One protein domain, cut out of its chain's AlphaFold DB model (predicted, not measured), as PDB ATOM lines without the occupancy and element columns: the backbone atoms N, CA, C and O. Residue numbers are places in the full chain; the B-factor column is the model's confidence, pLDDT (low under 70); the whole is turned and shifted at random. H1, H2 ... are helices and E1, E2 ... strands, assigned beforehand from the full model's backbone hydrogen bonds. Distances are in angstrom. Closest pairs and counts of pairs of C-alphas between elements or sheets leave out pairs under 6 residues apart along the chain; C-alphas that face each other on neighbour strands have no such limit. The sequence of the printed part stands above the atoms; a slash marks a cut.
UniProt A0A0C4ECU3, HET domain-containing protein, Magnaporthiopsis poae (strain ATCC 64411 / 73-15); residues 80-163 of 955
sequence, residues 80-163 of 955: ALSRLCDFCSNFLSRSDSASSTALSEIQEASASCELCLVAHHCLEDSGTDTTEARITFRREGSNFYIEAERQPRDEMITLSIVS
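AT A GLANCE: This is residues 80 to 163 of the 955 residues of the protein "HET domain-containing protein" of Magnaporthiopsis poae (strain ATCC 64411 / 73-15) (UniProt A0A0C4ECU3). A twisted wall of four antiparallel strands, ordered E1, E2, E3, E4, has three helices gathered on one side and no named helix on the other. H1 lies over the E1 and E2 part, while the helical hairpin of H2 and H3 grazes the sheet. The printed part has 84 residues, mixed in class, running H1, E1, H2, H3, E2, E3, E4. It is compact, with a radius of gyration of the C-alphas of 12.1 A and spans of 35 by 27 by 18 A.

IN THESE COORDINATES: E2, residues 134 to 140, measures 19.3 A from C-alpha 134 at (5.599, 47.715, -36.797). E3 is residues 143 to 148, 16.6 A; E4, residues 155 to 158, ends at C-alpha 158, (15.695, 36.003, -32.255). E1 is residues 98 to 102, 14.0 A. H1, residues 86 to 92, begins at C-alpha 86, (5.589, 36.649, -50.864). H2 is residues 103 to 109 and H3 residues 114 to 125, 16.5 A.

HOW THE PARTS SIT: E2, E3 and E4 form a meander, each strand the antiparallel neighbour of the one before; N 136 and O 147 are 2.8 A apart, N 146 and O 157 2.8 A. Edge strand E1 is antiparallel to E2, with N 99 and O 137 at 2.8 A. H1 is on the sheet at a height of 9.4 A, along the strands, at 8 degrees to E2 on the local plane. H2 touches residues 116 to 120 of H3 at a steep tilt of 39 degrees, opposite ways; their closest C-alphas, Ile 106 and Cys 116, are 5.2 A apart. H3 grazes the sheet with residues 119 to 123, H2 with 103 to 106. In H1, H2 and H3 every O i to N i+4 pair is within hydrogen-bond range.

THE WHOLE: The C-alphas farthest apart, Ala 80 and Pro 152, are 40.3 A apart. The printed part has no cut, and no link is long. Mean pLDDT of the printed part is 73.0; residues 125 to 132 and 149 to 163 are among those under 70.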
ATOM      1  N   ALA A  80       9.375  18.630 -46.664       68.00
ATOM      2  CA  ALA A  80       8.806  19.478 -47.708       68.00
ATOM      3  C   ALA A  80       9.060  20.961 -47.386       68.00
ATOM      4  O   ALA A  80       9.130  21.335 -46.217       68.00
ATOM      5  N   LEU A  81       9.183  21.802 -48.417       77.81
ATOM      6  CA  LEU A  81       9.301  23.248 -48.218       77.81
ATOM      7  C   LEU A  81       8.016  23.787 -47.577       77.81
ATOM      8  O   LEU A  81       6.913  23.491 -48.045       77.81
ATOM      9  N   SER A  82       8.184  24.589 -46.532       82.50
ATOM     10  CA  SER A  82       7.110  25.281 -45.830       82.50
ATOM     11  C   SER A  82       6.369  26.243 -46.748       82.50
ATOM     12  O   SER A  82       6.948  26.845 -47.658       82.50
ATOM     13  N   ARG A  83       5.080  26.446 -46.474       89.38
ATOM     14  CA  ARG A  83       4.292  27.473 -47.163       89.38
ATOM     15  C   ARG A  83       4.692  28.851 -46.649       89.38
ATOM     16  O   ARG A  83       4.737  29.084 -45.442       89.38
ATOM     17  N   LEU A  84       4.987  29.760 -47.573       89.19
ATOM     18  CA  LEU A  84       5.445  31.119 -47.298       89.19
ATOM     19  C   LEU A  84       4.643  32.113 -48.136       89.19
ATOM     20  O   LEU A  84       4.378  31.853 -49.308       89.19
ATOM     21  N   CYS A  85       4.296  33.260 -47.553       91.12
ATOM     22  CA  CYS A  85       3.797  34.405 -48.311       91.12
ATOM     23  C   CYS A  85       4.943  35.098 -49.067       91.12
ATOM     24  O   CYS A  85       6.121  34.913 -48.740       91.12
ATOM     25  N   ASP A  86       4.602  35.944 -50.041       89.00
ATOM     26  CA  ASP A  86       5.589  36.649 -50.864       89.00
ATOM     27  C   ASP A  86       6.557  37.499 -50.032       89.00
ATOM     28  O   ASP A  86       7.746  37.533 -50.340       89.00
ATOM     29  N   PHE A  87       6.093  38.133 -48.949       89.75
ATOM     30  CA  PHE A  87       6.954  38.878 -48.023       89.75
ATOM     31  C   PHE A  87       8.038  37.973 -47.413       89.75
ATOM     32  O   PHE A  87       9.230  38.239 -47.570       89.75
ATOM     33  N   CYS A  88       7.645  36.864 -46.780       87.62
ATOM     34  CA  CYS A  88       8.583  35.943 -46.135       87.62
ATOM     35  C   CYS A  88       9.493  35.224 -47.138       87.62
ATOM     36  O   CYS A  88      10.673  35.027 -46.854       87.62
ATOM     37  N   SER A  89       8.972  34.863 -48.313       86.50
ATOM     38  CA  SER A  89       9.747  34.240 -49.391       86.50
ATOM     39  C   SER A  89      10.830  35.190 -49.923       86.50
ATOM     40  O   SER A  89      12.011  34.842 -49.912       86.50
ATOM     41  N   ASN A  90      10.459  36.431 -50.276       84.81
ATOM     42  CA  ASN A  90      11.399  37.461 -50.742       84.81
ATOM     43  C   ASN A  90      12.417  37.881 -49.672       84.81
ATOM     44  O   ASN A  90      13.542  38.262 -50.006       84.81
ATOM     45  N   PHE A  91      12.028  37.843 -48.396       84.31
ATOM     46  CA  PHE A  91      12.921  38.113 -47.276       84.31
ATOM     47  C   PHE A  91      13.976  37.003 -47.116       84.31
ATOM     48  O   PHE A  91      15.176  37.289 -47.110       84.31
ATOM     49  N   LEU A  92      13.546  35.736 -47.057       78.88
ATOM     50  CA  LEU A  92      14.423  34.572 -46.864       78.88
ATOM     51  C   LEU A  92      15.360  34.304 -48.054       78.88
ATOM     52  O   LEU A  92      16.457  33.764 -47.865       78.88
ATOM     53  N   SER A  93      14.967  34.713 -49.265       75.25
ATOM     54  CA  SER A  93      15.779  34.611 -50.483       75.25
ATOM     55  C   SER A  93      16.856  35.700 -50.619       75.25
ATOM     56  O   SER A  93      17.503  35.781 -51.662       75.25
ATOM     57  N   ARG A  94      17.049  36.559 -49.608       75.50
ATOM     58  CA  ARG A  94      18.097  37.594 -49.567       75.50
ATOM     59  C   ARG A  94      19.048  37.354 -48.390       75.50
ATOM     60  O   ARG A  94      18.626  36.919 -47.319       75.50
ATOM     61  N   SER A  95      20.333  37.631 -48.594       69.50
ATOM     62  CA  SER A  95      21.327  37.771 -47.522       69.50
ATOM     63  C   SER A  95      21.272  39.187 -46.952       69.50
ATOM     64  O   SER A  95      21.015  40.122 -47.709       69.50
ATOM     65  N   ASP A  96      21.531  39.328 -45.651       67.81
ATOM     66  CA  ASP A  96      21.715  40.609 -44.950       67.81
ATOM     67  C   ASP A  96      20.644  41.665 -45.278       67.81
ATOM     68  O   ASP A  96      20.913  42.772 -45.744       67.81
ATOM     69  N   SER A  97      19.386  41.265 -45.082       75.12
ATOM     70  CA  SER A  97      18.192  42.034 -45.417       75.12
ATOM     71  C   SER A  97      17.444  42.492 -44.165       75.12
ATOM     72  O   SER A  97      17.339  41.767 -43.178       75.12
ATOM     73  N   ALA A  98      16.851  43.683 -44.233       83.06
ATOM     74  CA  ALA A  98      15.810  44.126 -43.312       83.06
ATOM     75  C   ALA A  98      14.522  44.384 -44.105       83.06
ATOM     76  O   ALA A  98      14.562  44.892 -45.229       83.06
ATOM     77  N   SER A  99      13.372  43.993 -43.570       85.25
ATOM     78  CA  SER A  99      12.059  44.216 -44.183       85.25
ATOM     79  C   SER A  99      10.999  44.294 -43.095       85.25
ATOM     80  O   SER A  99      11.013  43.493 -42.166       85.25
ATOM     81  N   SER A 100      10.080  45.250 -43.195       86.75
ATOM     82  CA  SER A 100       9.090  45.504 -42.145       86.75
ATOM     83  C   SER A 100       7.667  45.409 -42.678       86.75
ATOM     84  O   SER A 100       7.420  45.683 -43.849       86.75
ATOM     85  N   THR A 101       6.753  45.022 -41.797       88.69
ATOM     86  CA  THR A 101       5.340  44.720 -42.066       88.69
ATOM     87  C   THR A 101       4.524  45.065 -40.813       88.69
ATOM     88  O   THR A 101       5.088  45.205 -39.721       88.69
ATOM     89  N   ALA A 102       3.216  45.272 -40.941       86.19
ATOM     90  CA  ALA A 102       2.351  45.509 -39.787       86.19
ATOM     91  C   ALA A 102       2.043  44.198 -39.041       86.19
ATOM     92  O   ALA A 102       1.950  43.131 -39.651       86.19
ATOM     93  N   LEU A 103       1.812  44.262 -37.723       84.88
ATOM     94  CA  LEU A 103       1.384  43.086 -36.949       84.88
ATOM     95  C   LEU A 103       0.109  42.433 -37.524       84.88
ATOM     96  O   LEU A 103       0.015  41.208 -37.570       84.88
ATOM     97  N   SER A 104      -0.833  43.240 -38.022       85.25
ATOM     98  CA  SER A 104      -2.068  42.780 -38.672       85.25
ATOM     99  C   SER A 104      -1.823  41.980 -39.960       85.25
ATOM    100  O   SER A 104      -2.519  41.000 -40.217       85.25
ATOM    101  N   GLU A 105      -0.808  42.344 -40.747       87.94
ATOM    102  CA  GLU A 105      -0.421  41.625 -41.970       87.94
ATOM    103  C   GLU A 105       0.192  40.257 -41.629       87.94
ATOM    104  O   GLU A 105      -0.092  39.262 -42.296       87.94
ATOM    105  N   ILE A 106       0.978  40.170 -40.547       87.62
ATOM    106  CA  ILE A 106       1.489  38.892 -40.019       87.62
ATOM    107  C   ILE A 106       0.341  38.030 -39.488       87.62
ATOM    108  O   ILE A 106       0.320  36.826 -39.750       87.62
ATOM    109  N   GLN A 107      -0.608  38.632 -38.767       87.06
ATOM    110  CA  GLN A 107      -1.807  37.965 -38.256       87.06
ATOM    111  C   GLN A 107      -2.615  37.321 -39.380       87.06
ATOM    112  O   GLN A 107      -2.876  36.119 -39.331       87.06
ATOM    113  N   GLU A 108      -2.944  38.077 -40.425       88.88
ATOM    114  CA  GLU A 108      -3.672  37.566 -41.590       88.88
ATOM    115  C   GLU A 108      -2.862  36.495 -42.343       88.88
ATOM    116  O   GLU A 108      -3.366  35.407 -42.639       88.88
ATOM    117  N   ALA A 109      -1.569  36.740 -42.577       90.44
ATOM    118  CA  ALA A 109      -0.699  35.792 -43.266       90.44
ATOM    119  C   ALA A 109      -0.434  34.503 -42.463       90.44
ATOM    120  O   ALA A 109      -0.133  33.474 -43.069       90.44
ATOM    121  N   SER A 110      -0.574  34.506 -41.131       89.19
ATOM    122  CA  SER A 110      -0.326  33.335 -40.269       89.19
ATOM    123  C   SER A 110      -1.182  32.110 -40.626       89.19
ATOM    124  O   SER A 110      -0.748  30.974 -40.437       89.19
ATOM    125  N   ALA A 111      -2.359  32.319 -41.227       86.94
ATOM    126  CA  ALA A 111      -3.241  31.253 -41.699       86.94
ATOM    127  C   ALA A 111      -2.695  30.479 -42.922       86.94
ATOM    128  O   ALA A 111      -3.205  29.406 -43.249       86.94
ATOM    129  N   SER A 112      -1.683  31.011 -43.620       89.44
ATOM    130  CA  SER A 112      -1.151  30.442 -44.874       89.44
ATOM    131  C   SER A 112       0.381  30.429 -44.993       89.44
ATOM    132  O   SER A 112       0.916  29.679 -45.811       89.44
ATOM    133  N   CYS A 113       1.085  31.210 -44.172       89.75
ATOM    134  CA  CYS A 113       2.538  31.331 -44.135       89.75
ATOM    135  C   CYS A 113       3.082  30.836 -42.789       89.75
ATOM    136  O   CYS A 113       2.840  31.441 -41.744       89.75
ATOM    137  N   GLU A 114       3.880  29.770 -42.812       84.00
ATOM    138  CA  GLU A 114       4.454  29.165 -41.606       84.00
ATOM    139  C   GLU A 114       5.447  30.098 -40.898       84.00
ATOM    140  O   GLU A 114       5.538  30.069 -39.672       84.00
ATOM    141  N   LEU A 115       6.147  30.977 -41.629       83.31
ATOM    142  CA  LEU A 115       7.027  31.974 -41.009       83.31
ATOM    143  C   LEU A 115       6.237  33.088 -40.315       83.31
ATOM    144  O   LEU A 115       6.599  33.466 -39.205       83.31
ATOM    145  N   CYS A 116       5.135  33.562 -40.907       86.94
ATOM    146  CA  CYS A 116       4.219  34.489 -40.234       86.94
ATOM    147  C   CYS A 116       3.562  33.834 -39.015       86.94
ATOM    148  O   CYS A 116       3.400  34.487 -37.994       86.94
ATOM    149  N   LEU A 117       3.245  32.538 -39.082       83.31
ATOM    150  CA  LEU A 117       2.707  31.789 -37.949       83.31
ATOM    151  C   LEU A 117       3.726  31.635 -36.808       83.31
ATOM    152  O   LEU A 117       3.371  31.808 -35.645       83.31
ATOM    153  N   VAL A 118       4.995  31.338 -37.109       75.44
ATOM    154  CA  VAL A 118       6.060  31.330 -36.089       75.44
ATOM    155  C   VAL A 118       6.272  32.735 -35.524       75.44
ATOM    156  O   VAL A 118       6.351  32.876 -34.307       75.44
ATOM    157  N   ALA A 119       6.303  33.766 -36.373       78.88
ATOM    158  CA  ALA A 119       6.421  35.161 -35.956       78.88
ATOM    159  C   ALA A 119       5.290  35.578 -35.006       78.88
ATOM    160  O   ALA A 119       5.569  36.087 -33.925       78.88
ATOM    161  N   HIS A 120       4.036  35.300 -35.375       79.62
ATOM    162  CA  HIS A 120       2.853  35.628 -34.584       79.62
ATOM    163  C   HIS A 120       2.921  35.025 -33.184       79.62
ATOM    164  O   HIS A 120       2.890  35.757 -32.203       79.62
ATOM    165  N   HIS A 121       3.135  33.712 -33.091       74.38
ATOM    166  CA  HIS A 121       3.233  33.032 -31.799       74.38
ATOM    167  C   HIS A 121       4.397  33.549 -30.948       74.38
ATOM    168  O   HIS A 121       4.296  33.607 -29.728       74.38
ATOM    169  N   CYS A 122       5.506  33.957 -31.569       71.31
ATOM    170  CA  CYS A 122       6.599  34.558 -30.815       71.31
ATOM    171  C   CYS A 122       6.243  35.935 -30.236       71.31
ATOM    172  O   CYS A 122       6.725  36.236 -29.149       71.31
ATOM    173  N   LEU A 123       5.432  36.725 -30.949       73.00
ATOM    174  CA  LEU A 123       4.961  38.059 -30.553       73.00
ATOM    175  C   LEU A 123       3.812  37.999 -29.527       73.00
ATOM    176  O   LEU A 123       3.705  38.866 -28.662       73.00
ATOM    177  N   GLU A 124       2.974  36.959 -29.592       70.62
ATOM    178  CA  GLU A 124       1.996  36.637 -28.545       70.62
ATOM    179  C   GLU A 124       2.708  36.267 -27.234       70.62
ATOM    180  O   GLU A 124       2.412  36.836 -26.184       70.62
ATOM    181  N   ASP A 125       3.699  35.369 -27.303       61.06
ATOM    182  CA  ASP A 125       4.455  34.890 -26.139       61.06
ATOM    183  C   ASP A 125       5.248  35.994 -25.409       61.06
ATOM    184  O   ASP A 125       5.531  35.847 -24.221       61.06
ATOM    185  N   SER A 126       5.637  37.080 -26.088       62.12
ATOM    186  CA  SER A 126       6.291  38.244 -25.461       62.12
ATOM    187  C   SER A 126       5.309  39.205 -24.776       62.12
ATOM    188  O   SER A 126       5.729  40.206 -24.203       62.12
ATOM    189  N   GLY A 127       3.996  38.947 -24.813       58.62
ATOM    190  CA  GLY A 127       3.004  39.854 -24.226       58.62
ATOM    191  C   GLY A 127       2.972  41.221 -24.923       58.62
ATOM    192  O   GLY A 127       2.746  42.264 -24.292       58.62
ATOM    193  N   THR A 128       3.241  41.235 -26.232       57.88
ATOM    194  CA  THR A 128       3.303  42.445 -27.059       57.88
ATOM    195  C   THR A 128       1.894  42.933 -27.411       57.88
ATOM    196  O   THR A 128       1.449  42.888 -28.555       57.88
ATOM    197  N   ASP A 129       1.176  43.412 -26.393       54.97
ATOM    198  CA  ASP A 129      -0.133  44.053 -26.536       54.97
ATOM    199  C   ASP A 129       0.027  45.438 -27.184       54.97
ATOM    200  O   ASP A 129       0.276  46.445 -26.509       54.97
ATOM    201  N   THR A 130       0.001  45.450 -28.519       53.44
ATOM    202  CA  THR A 130       0.088  46.638 -29.379       53.44
ATOM    203  C   THR A 130      -0.552  46.360 -30.741       53.44
ATOM    204  O   THR A 130       0.092  45.830 -31.645       53.44
ATOM    205  N   THR A 131      -1.796  46.801 -30.931       57.94
ATOM    206  CA  THR A 131      -2.546  46.702 -32.202       57.94
ATOM    207  C   THR A 131      -1.949  47.505 -33.370       57.94
ATOM    208  O   THR A 131      -2.467  47.434 -34.481       57.94
ATOM    209  N   GLU A 132      -0.879  48.269 -33.136       57.88
ATOM    210  CA  GLU A 132      -0.225  49.154 -34.114       57.88
ATOM    211  C   GLU A 132       1.297  48.916 -34.237       57.88
ATOM    212  O   GLU A 132       2.000  49.723 -34.843       57.88
ATOM    213  N   ALA A 133       1.843  47.825 -33.679       70.19
ATOM    214  CA  ALA A 133       3.285  47.571 -33.763       70.19
ATOM    215  C   ALA A 133       3.756  47.304 -35.202       70.19
ATOM    216  O   ALA A 133       3.224  46.447 -35.919       70.19
ATOM    217  N   ARG A 134       4.827  48.005 -35.589       79.88
ATOM    218  CA  ARG A 134       5.599  47.715 -36.797       79.88
ATOM    219  C   ARG A 134       6.587  46.600 -36.476       79.88
ATOM    220  O   ARG A 134       7.414  46.737 -35.575       79.88
ATOM    221  N   ILE A 135       6.506  45.507 -37.223       83.31
ATOM    222  CA  ILE A 135       7.358  44.338 -37.031       83.31
ATOM    223  C   ILE A 135       8.450  44.342 -38.097       83.31
ATOM    224  O   ILE A 135       8.160  44.449 -39.289       83.31
ATOM    225  N   THR A 136       9.710  44.233 -37.682       84.62
ATOM    226  CA  THR A 136      10.871  44.219 -38.578       84.62
ATOM    227  C   THR A 136      11.536  42.850 -38.569       84.62
ATOM    228  O   THR A 136      12.010  42.375 -37.545       84.62
ATOM    229  N   PHE A 137      11.576  42.229 -39.742       84.75
ATOM    230  CA  PHE A 137      12.332  41.023 -40.033       84.75
ATOM    231  C   PHE A 137      13.739  41.465 -40.438       84.75
ATOM    232  O   PHE A 137      13.889  42.190 -41.425       84.75
ATOM    233  N   ARG A 138      14.767  41.050 -39.697       80.38
ATOM    234  CA  ARG A 138      16.171  41.385 -39.979       80.38
ATOM    235  C   ARG A 138      17.019  40.125 -40.045       80.38
ATOM    236  O   ARG A 138      16.944  39.295 -39.151       80.38
ATOM    237  N   ARG A 139      17.848  39.982 -41.074       75.75
ATOM    238  CA  ARG A 139      18.830  38.904 -41.211       75.75
ATOM    239  C   ARG A 139      20.238  39.477 -41.127       75.75
ATOM    240  O   ARG A 139      20.522  40.470 -41.783       75.75
ATOM    241  N   GLU A 140      21.106  38.821 -40.366       70.94
ATOM    242  CA  GLU A 140      22.537  39.126 -40.266       70.94
ATOM    243  C   GLU A 140      23.298  37.787 -40.344       70.94
ATOM    244  O   GLU A 140      23.359  37.012 -39.384       70.94
ATOM    245  N   GLY A 141      23.804  37.454 -41.534       68.06
ATOM    246  CA  GLY A 141      24.405  36.160 -41.852       68.06
ATOM    247  C   GLY A 141      23.421  34.987 -41.715       68.06
ATOM    248  O   GLY A 141      22.432  34.871 -42.455       68.06
ATOM    249  N   SER A 142      23.722  34.080 -40.780       60.28
ATOM    250  CA  SER A 142      22.845  32.979 -40.358       60.28
ATOM    251  C   SER A 142      21.796  33.410 -39.327       60.28
ATOM    252  O   SER A 142      20.755  32.769 -39.207       60.28
ATOM    253  N   ASN A 143      22.007  34.498 -38.586       62.28
ATOM    254  CA  ASN A 143      21.026  34.933 -37.599       62.28
ATOM    255  C   ASN A 143      19.867  35.675 -38.266       62.28
ATOM    256  O   ASN A 143      20.023  36.376 -39.267       62.28
ATOM    257  N   PHE A 144      18.683  35.496 -37.693       72.06
ATOM    258  CA  PHE A 144      17.468  36.168 -38.108       72.06
ATOM    259  C   PHE A 144      16.698  36.615 -36.861       72.06
ATOM    260  O   PHE A 144      16.687  35.951 -35.823       72.06
ATOM    261  N   TYR A 145      16.114  37.799 -36.952       72.50
ATOM    262  CA  TYR A 145      15.498  38.525 -35.858       72.50
ATOM    263  C   TYR A 145      14.129  39.028 -36.300       72.50
ATOM    264  O   TYR A 145      13.936  39.440 -37.448       72.50
ATOM    265  N   ILE A 146      13.190  38.993 -35.365       75.50
ATOM    266  CA  ILE A 146      11.894  39.644 -35.446       75.50
ATOM    267  C   ILE A 146      11.855  40.673 -34.321       75.50
ATOM    268  O   ILE A 146      11.851  40.341 -33.137       75.50
ATOM    269  N   GLU A 147      11.867  41.936 -34.712       75.38
ATOM    270  CA  GLU A 147      11.845  43.088 -33.818       75.38
ATOM    271  C   GLU A 147      10.432  43.668 -33.806       75.38
ATOM    272  O   GLU A 147       9.878  43.953 -34.871       75.38
ATOM    273  N   ALA A 148       9.856  43.857 -32.620       73.69
ATOM    274  CA  ALA A 148       8.606  44.587 -32.450       73.69
ATOM    275  C   ALA A 148       8.911  45.996 -31.937       73.69
ATOM    276  O   ALA A 148       9.407  46.163 -30.824       73.69
ATOM    277  N   GLU A 149       8.624  47.017 -32.741       67.31
ATOM    278  CA  GLU A 149       8.891  48.404 -32.358       67.31
ATOM    279  C   GLU A 149       7.848  48.878 -31.329       67.31
ATOM    280  O   GLU A 149       6.721  49.235 -31.680       67.31
ATOM    281  N   ARG A 150       8.217  48.855 -30.040       59.28
ATOM    282  CA  ARG A 150       7.362  49.252 -28.908       59.28
ATOM    283  C   ARG A 150       8.054  50.345 -28.100       59.28
ATOM    284  O   ARG A 150       9.004  50.081 -27.373       59.28
ATOM    285  N   GLN A 151       7.566  51.585 -28.145       47.78
ATOM    286  CA  GLN A 151       8.104  52.606 -27.239       47.78
ATOM    287  C   GLN A 151       7.643  52.334 -25.791       47.78
ATOM    288  O   GLN A 151       6.439  52.173 -25.584       47.78
ATOM    289  N   PRO A 152       8.535  52.306 -24.772       45.62
ATOM    290  CA  PRO A 152       9.980  52.569 -24.787       45.62
ATOM    291  C   PRO A 152      10.843  51.316 -24.470       45.62
ATOM    292  O   PRO A 152      11.783  51.409 -23.680       45.62
ATOM    293  N   ARG A 153      10.516  50.137 -25.018       44.44
ATOM    294  CA  ARG A 153      11.302  48.894 -24.877       44.44
ATOM    295  C   ARG A 153      11.377  48.127 -26.200       44.44
ATOM    296  O   ARG A 153      10.406  47.490 -26.600       44.44
ATOM    297  N   ASP A 154      12.558  48.133 -26.809       44.97
ATOM    298  CA  ASP A 154      12.883  47.307 -27.974       44.97
ATOM    299  C   ASP A 154      13.102  45.843 -27.543       44.97
ATOM    300  O   ASP A 154      14.216  45.431 -27.217       44.97
ATOM    301  N   GLU A 155      12.036  45.043 -27.518       44.91
ATOM    302  CA  GLU A 155      12.145  43.595 -27.301       44.91
ATOM    303  C   GLU A 155      12.538  42.886 -28.610       44.91
ATOM    304  O   GLU A 155      11.810  42.890 -29.606       44.91
ATOM    305  N   MET A 156      13.726  42.272 -28.611       51.62
ATOM    306  CA  MET A 156      14.316  41.612 -29.779       51.62
ATOM    307  C   MET A 156      14.095  40.094 -29.731       51.62
ATOM    308  O   MET A 156      14.789  39.370 -29.013       51.62
ATOM    309  N   ILE A 157      13.178  39.576 -30.549       54.97
ATOM    310  CA  ILE A 157      12.927  38.134 -30.642       54.97
ATOM    311  C   ILE A 157      13.846  37.530 -31.710       54.97
ATOM    312  O   ILE A 157      13.709  37.793 -32.900       54.97
ATOM    313  N   THR A 158      14.774  36.661 -31.310       52.84
ATOM    314  CA  THR A 158      15.695  36.003 -32.255       52.84
ATOM    315  C   THR A 158      15.135  34.665 -32.759       52.84
ATOM    316  O   THR A 158      14.883  33.748 -31.974       52.84
ATOM    317  N   LEU A 159      15.000  34.517 -34.078       56.19
ATOM    318  CA  LEU A 159      14.662  33.269 -34.769       56.19
ATOM    319  C   LEU A 159      15.890  32.776 -35.547       56.19
ATOM    320  O   LEU A 159      16.162  33.241 -36.648       56.19
ATOM    321  N   SER A 160      16.652  31.826 -35.006       52.41
ATOM    322  CA  SER A 160      17.847  31.335 -35.701       52.41
ATOM    323  C   SER A 160      17.497  30.616 -37.009       52.41
ATOM    324  O   SER A 160      16.661  29.708 -37.041       52.41
ATOM    325  N   ILE A 161      18.191  31.002 -38.083       49.38
ATOM    326  CA  ILE A 161      18.203  30.305 -39.365       49.38
ATOM    327  C   ILE A 161      19.495  29.493 -39.446       49.38
ATOM    328  O   ILE A 161      20.591  30.034 -39.563       49.38
ATOM    329  N   VAL A 162      19.385  28.169 -39.446       48.41
ATOM    330  CA  VAL A 162      20.543  27.318 -39.729       48.41
ATOM    331  C   VAL A 162      20.595  27.081 -41.233       48.41
ATOM    332  O   VAL A 162      19.953  26.159 -41.751       48.41
ATOM    333  N   SER A 163      21.377  27.908 -41.935       42.38
ATOM    334  CA  SER A 163      21.862  27.526 -43.262       42.38
ATOM    335  C   SER A 163      22.954  26.467 -43.148       42.38
ATOM    336  O   SER A 163      23.592  26.288 -42.107       42.38
TER     337      SER A 163